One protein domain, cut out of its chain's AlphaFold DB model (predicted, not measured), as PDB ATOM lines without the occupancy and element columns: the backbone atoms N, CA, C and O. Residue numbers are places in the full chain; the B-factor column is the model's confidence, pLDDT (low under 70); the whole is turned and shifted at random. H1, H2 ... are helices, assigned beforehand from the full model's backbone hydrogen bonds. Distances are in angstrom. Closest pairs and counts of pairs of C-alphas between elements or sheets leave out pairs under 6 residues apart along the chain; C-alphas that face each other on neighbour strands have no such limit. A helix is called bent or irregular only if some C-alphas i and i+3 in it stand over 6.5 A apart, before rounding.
ATOM      1  N   ALA A  13      -9.508  45.140  55.089       92.69
ATOM      2  CA  ALA A  13     -10.778  44.434  54.957       92.69
ATOM      3  C   ALA A  13     -11.256  44.362  53.498       92.69
ATOM      4  O   ALA A  13     -11.612  43.281  53.040       92.69
ATOM      5  N   GLY A  14     -11.198  45.475  52.755       91.44
ATOM      6  CA  GLY A  14     -11.596  45.501  51.346       91.44
ATOM      7  C   GLY A  14     -10.672  44.663  50.464       91.44
ATOM      8  O   GLY A  14     -11.136  43.918  49.608       91.44
ATOM      9  N   VAL A  15      -9.360  44.693  50.722       89.06
ATOM     10  CA  VAL A  15      -8.416  43.801  50.028       89.06
ATOM     11  C   VAL A  15      -8.702  42.332  50.354       89.06
ATOM     12  O   VAL A  15      -8.675  41.484  49.467       89.06
ATOM     13  N   ALA A  16      -9.004  42.010  51.612       88.75
ATOM     14  CA  ALA A  16      -9.302  40.641  52.016       88.75
ATOM     15  C   ALA A  16     -10.651  40.133  51.477       88.75
ATOM     16  O   ALA A  16     -10.838  38.923  51.362       88.75
ATOM     17  N   GLU A  17     -11.590  41.026  51.175       89.25
ATOM     18  CA  GLU A  17     -12.847  40.701  50.498       89.25
ATOM     19  C   GLU A  17     -12.596  40.416  49.012       89.25
ATOM     20  O   GLU A  17     -12.936  39.330  48.552       89.25
ATOM     21  N   LEU A  18     -11.830  41.272  48.325       84.31
ATOM     22  CA  LEU A  18     -11.396  41.050  46.940       84.31
ATOM     23  C   LEU A  18     -10.693  39.696  46.744       84.31
ATOM     24  O   LEU A  18     -10.954  38.992  45.772       84.31
ATOM     25  N   LEU A  19      -9.803  39.313  47.666       83.81
ATOM     26  CA  LEU A  19      -9.105  38.023  47.599       83.81
ATOM     27  C   LEU A  19     -10.038  36.827  47.849       83.81
ATOM     28  O   LEU A  19      -9.793  35.746  47.319       83.81
ATOM     29  N   ARG A  20     -11.089  37.004  48.660       83.75
ATOM     30  CA  ARG A  20     -12.073  35.953  48.968       83.75
ATOM     31  C   ARG A  20     -13.147  35.803  47.906       83.75
ATOM     32  O   ARG A  20     -13.653  34.698  47.751       83.75
ATOM     33  N   ALA A  21     -13.482  36.883  47.203       80.50
ATOM     34  CA  ALA A  21     -14.456  36.864  46.120       80.50
ATOM     35  C   ALA A  21     -14.089  35.828  45.042       80.50
ATOM     36  O   ALA A  21     -14.976  35.311  44.366       80.50
ATOM     37  N   GLY A  22     -12.799  35.480  44.928       67.75
ATOM     38  CA  GLY A  22     -12.308  34.557  43.913       67.75
ATOM     39  C   GLY A  22     -12.562  35.098  42.507       67.75
ATOM     40  O   GLY A  22     -13.101  36.190  42.309       67.75
ATOM     41  N   SER A  23     -12.158  34.347  41.490       66.12
ATOM     42  CA  SER A  23     -12.554  34.662  40.124       66.12
ATOM     43  C   SER A  23     -13.974  34.170  39.889       66.12
ATOM     44  O   SER A  23     -14.191  32.988  39.646       66.12
ATOM     45  N   ALA A  24     -14.951  35.079  39.924       67.44
ATOM     46  CA  ALA A  24     -16.317  34.763  39.496       67.44
ATOM     47  C   ALA A  24     -16.369  34.241  38.042       67.44
ATOM     48  O   ALA A  24     -17.310  33.549  37.664       67.44
ATOM     49  N   ASP A  25     -15.339  34.554  37.247       78.00
ATOM     50  CA  ASP A  25     -15.147  34.096  35.875       78.00
ATOM     51  C   ASP A  25     -13.777  33.407  35.723       78.00
ATOM     52  O   ASP A  25     -12.738  34.043  35.513       78.00
ATOM     53  N   GLU A  26     -13.790  32.083  35.860       80.12
ATOM     54  CA  GLU A  26     -12.612  31.221  35.720       80.12
ATOM     55  C   GLU A  26     -12.000  31.303  34.312       80.12
ATOM     56  O   GLU A  26     -10.781  31.257  34.155       80.12
ATOM     57  N   ALA A  27     -12.824  31.478  33.271       81.44
ATOM     58  CA  ALA A  27     -12.346  31.575  31.895       81.44
ATOM     59  C   ALA A  27     -11.597  32.895  31.664       81.44
ATOM     60  O   ALA A  27     -10.521  32.901  31.055       81.44
ATOM     61  N   ALA A  28     -12.114  34.002  32.203       79.31
ATOM     62  CA  ALA A  28     -11.418  35.285  32.186       79.31
ATOM     63  C   ALA A  28     -10.087  35.220  32.954       79.31
ATOM     64  O   ALA A  28      -9.074  35.753  32.492       79.31
ATOM     65  N   PHE A  29     -10.050  34.522  34.092       81.00
ATOM     66  CA  PHE A  29      -8.815  34.325  34.851       81.00
ATOM     67  C   PHE A  29      -7.801  33.436  34.127       81.00
ATOM     68  O   PHE A  29      -6.614  33.767  34.092       81.00
ATOM     69  N   ALA A  30      -8.245  32.356  33.486       82.88
ATOM     70  CA  ALA A  30      -7.384  31.510  32.665       82.88
ATOM     71  C   ALA A  30      -6.773  32.296  31.493       82.88
ATOM     72  O   ALA A  30      -5.574  32.174  31.224       82.88
ATOM     73  N   ALA A  31      -7.558  33.160  30.840       80.94
ATOM     74  CA  ALA A  31      -7.055  34.055  29.803       80.94
ATOM     75  C   ALA A  31      -5.984  35.016  30.350       80.94
ATOM     76  O   ALA A  31      -4.914  35.137  29.746       80.94
ATOM     77  N   LEU A  32      -6.228  35.648  31.510       79.31
ATOM     78  CA  LEU A  32      -5.259  36.518  32.195       79.31
ATOM     79  C   LEU A  32      -3.941  35.790  32.470       79.31
ATOM     80  O   LEU A  32      -2.881  36.282  32.083       79.31
ATOM     81  N   ARG A  33      -4.005  34.588  33.051       80.62
ATOM     82  CA  ARG A  33      -2.829  33.745  33.316       80.62
ATOM     83  C   ARG A  33      -2.077  33.356  32.047       80.62
ATOM     84  O   ARG A  33      -0.851  33.409  32.020       80.62
ATOM     85  N   GLY A  34      -2.791  33.012  30.976       79.62
ATOM     86  CA  GLY A  34      -2.175  32.724  29.681       79.62
ATOM     87  C   GLY A  34      -1.385  33.917  29.134       79.62
ATOM     88  O   GLY A  34      -0.283  33.747  28.608       79.62
ATOM     89  N   ALA A  35      -1.898  35.135  29.314       79.06
ATOM     90  CA  ALA A  35      -1.250  36.353  28.840       79.06
ATOM     91  C   ALA A  35       0.007  36.747  29.633       79.06
ATOM     92  O   ALA A  35       0.933  37.297  29.028       79.06
ATOM     93  N   GLU A  36       0.084  36.407  30.933       77.50
ATOM     94  CA  GLU A  36       1.268  36.630  31.789       77.50
ATOM     95  C   GLU A  36       2.553  36.087  31.132       77.50
ATOM     96  O   GLU A  36       3.614  36.702  31.232       77.50
ATOM     97  N   THR A  37       2.453  34.985  30.379       75.00
ATOM     98  CA  THR A  37       3.598  34.321  29.726       75.00
ATOM     99  C   THR A  37       4.208  35.110  28.566       75.00
ATOM    100  O   THR A  37       5.398  34.987  28.281       75.00
ATOM    101  N   THR A  38       3.409  35.931  27.884       73.00
ATOM    102  CA  THR A  38       3.843  36.659  26.680       73.00
ATOM    103  C   THR A  38       4.285  38.090  26.978       73.00
ATOM    104  O   THR A  38       4.849  38.754  26.105       73.00
ATOM    105  N   GLY A  39       3.988  38.586  28.186       73.06
ATOM    106  CA  GLY A  39       4.193  39.979  28.585       73.06
ATOM    107  C   GLY A  39       3.304  40.986  27.844       73.06
ATOM    108  O   GLY A  39       3.531  42.192  27.954       73.06
ATOM    109  N   ARG A  40       2.314  40.526  27.065       75.44
ATOM    110  CA  ARG A  40       1.398  41.391  26.308       75.44
ATOM    111  C   ARG A  40       0.116  41.636  27.108       75.44
ATOM    112  O   ARG A  40      -0.439  40.677  27.640       75.44
ATOM    113  N   PRO A  41      -0.385  42.882  27.184       81.75
ATOM    114  CA  PRO A  41      -1.653  43.155  27.851       81.75
ATOM    115  C   PRO A  41      -2.814  42.467  27.132       81.75
ATOM    116  O   PRO A  41      -2.855  42.444  25.900       81.75
ATOM    117  N   LEU A  42      -3.784  41.974  27.901       76.94
ATOM    118  CA  LEU A  42      -5.086  41.603  27.362       76.94
ATOM    119  C   LEU A  42      -5.913  42.860  27.116       76.94
ATOM    120  O   LEU A  42      -6.102  43.674  28.017       76.94
ATOM    121  N   GLY A  43      -6.409  43.004  25.896       81.62
ATOM    122  CA  GLY A  43      -7.321  44.070  25.513       81.62
ATOM    123  C   GLY A  43      -7.566  44.075  24.012       81.62
ATOM    124  O   GLY A  43      -6.857  43.412  23.255       81.62
ATOM    125  N   ASN A  44      -8.594  44.808  23.596       86.31
ATOM    126  CA  ASN A  44      -8.861  45.057  22.182       86.31
ATOM    127  C   ASN A  44      -7.864  46.078  21.604       86.31
ATOM    128  O   ASN A  44      -7.104  46.714  22.340       86.31
ATOM    129  N   ASP A  45      -7.874  46.248  20.285       88.19
ATOM    130  CA  ASP A  45      -6.918  47.122  19.597       88.19
ATOM    131  C   ASP A  45      -6.983  48.580  20.093       88.19
ATOM    132  O   ASP A  45      -5.942  49.217  20.261       88.19
ATOM    133  N   ASP A  46      -8.175  49.081  20.436       90.56
ATOM    134  CA  ASP A  46      -8.368  50.436  20.974       90.56
ATOM    135  C   ASP A  46      -7.711  50.624  22.349       90.56
ATOM    136  O   ASP A  46      -7.053  51.637  22.613       90.56
ATOM    137  N   PHE A  47      -7.861  49.636  23.233       91.00
ATOM    138  CA  PHE A  47      -7.217  49.621  24.542       91.00
ATOM    139  C   PHE A  47      -5.691  49.631  24.400       91.00
ATOM    140  O   PHE A  47      -5.007  50.419  25.063       91.00
ATOM    141  N   ILE A  48      -5.158  48.804  23.496       90.50
ATOM    142  CA  ILE A  48      -3.720  48.734  23.228       90.50
ATOM    143  C   ILE A  48      -3.208  50.059  22.650       90.50
ATOM    144  O   ILE A  48      -2.208  50.579  23.143       90.50
ATOM    145  N   ALA A  49      -3.915  50.668  21.696       91.75
ATOM    146  CA  ALA A  49      -3.565  51.982  21.156       91.75
ATOM    147  C   ALA A  49      -3.578  53.081  22.238       91.75
ATOM    148  O   ALA A  49      -2.730  53.978  22.256       91.75
ATOM    149  N   GLY A  50      -4.514  53.012  23.191       93.56
ATOM    150  CA  GLY A  50      -4.518  53.855  24.389       93.56
ATOM    151  C   GLY A  50      -3.241  53.716  25.218       93.56
ATOM    152  O   GLY A  50      -2.606  54.719  25.545       93.56
ATOM    153  N   LEU A  51      -2.839  52.480  25.501       91.88
ATOM    154  CA  LEU A  51      -1.612  52.167  26.230       91.88
ATOM    155  C   LEU A  51      -0.353  52.637  25.499       91.88
ATOM    156  O   LEU A  51       0.519  53.232  26.124       91.88
ATOM    157  N   GLU A  52      -0.255  52.425  24.189       94.06
ATOM    158  CA  GLU A  52       0.902  52.867  23.400       94.06
ATOM    159  C   GLU A  52       1.083  54.390  23.447       94.06
ATOM    160  O   GLU A  52       2.209  54.865  23.604       94.06
ATOM    161  N   ARG A  53      -0.017  55.159  23.400       95.69
ATOM    162  CA  ARG A  53       0.020  56.623  23.565       95.69
ATOM    163  C   ARG A  53       0.553  57.038  24.934       95.69
ATOM    164  O   ARG A  53       1.346  57.967  25.015       95.69
ATOM    165  N   LEU A  54       0.132  56.352  25.998       94.62
ATOM    166  CA  LEU A  54       0.586  56.641  27.363       94.62
ATOM    167  C   LEU A  54       2.052  56.253  27.579       94.62
ATOM    168  O   LEU A  54       2.779  56.952  28.280       94.62
ATOM    169  N   LEU A  55       2.486  55.136  26.996       91.31
ATOM    170  CA  LEU A  55       3.835  54.600  27.174       91.31
ATOM    171  C   LEU A  55       4.867  55.233  26.232       91.31
ATOM    172  O   LEU A  55       6.064  55.056  26.451       91.31
ATOM    173  N   GLY A  56       4.428  55.901  25.160       94.38
ATOM    174  CA  GLY A  56       5.310  56.448  24.127       94.38
ATOM    175  C   GLY A  56       6.094  55.377  23.363       94.38
ATOM    176  O   GLY A  56       7.094  55.679  22.716       94.38
TER     177      GLY A  56
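AT A GLANCE: This is residues 13 to 56 of the 79 residues of an uncharacterized protein of Alphaproteobacteria bacterium (UniProt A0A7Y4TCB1). Three short helices are strung along the chain as a loose open arch, with H1 at one end, H2 in the middle and H3 at the other end, and no helix touches another. H1, the link after it and the first part of H2, residues 13 to 30, stand free, while the link after H2 folds back before the printed part runs into H3. The printed part has 44 residues, with three named helices in the order H1, H2, H3 and no named strand; the class is all helix. The whole is only just loose, close to extended, with a radius of gyration of the C-alphas of 13.9 A, and its C-alphas span 36 by 23 by 17 A.

IN THESE COORDINATES: Find C-alpha 13 at (-10.778, 44.434, 54.957); here H1 begins, and it holds residues 13 to 21, 12.2 A from first to last C-alpha. Go on past residues 22 to 25 to C-alpha 26 at (-12.612, 31.221, 35.720), where H2 begins; it holds residues 26 to 36 and is 15.4 A long from first to last C-alpha. After residues 37 to 44 comes H3, residues 45 to 55, 15.1 A from first to last C-alpha, and you will find its last C-alpha, that of Leu 55, at (3.835, 54.600, 27.174). None of the three helices is bent.

HOW THE PARTS SIT: Start at H1 and look for a neighbour: H1 and H2 are apart, with no C-alpha of the one within 8 A of the other, though a tight link of 4 residues joins them. By the same test H2 and H3 are apart, and a short link of 8 residues joins them. H1 and H3 are apart too. There is no hairpin. Look next at the backbone N and O atoms: in H1, H2 and H3 every O i to N i+4 pair is within hydrogen-bond range. For residues 13 to 30, of which 13 to 21 belong to H1 and 26 to 30 to H2, you will find no C-alpha 8 or more residues away along the chain within 10 A.

THE WHOLE: The outline is elongated, and the two C-alphas farthest apart are those of Ala 13 and Gly 56, the first and last printed residues, at 36.8 A. The printed part has no cut, and no link is long. Read the B-factor column for the model's confidence: the mean pLDDT of the printed part is 83.5, with 92 for H3, 87 for H1 and 80 for H2. Residues 22 to 24, in the link from H1 to H2, are the 3 printed residues under 70.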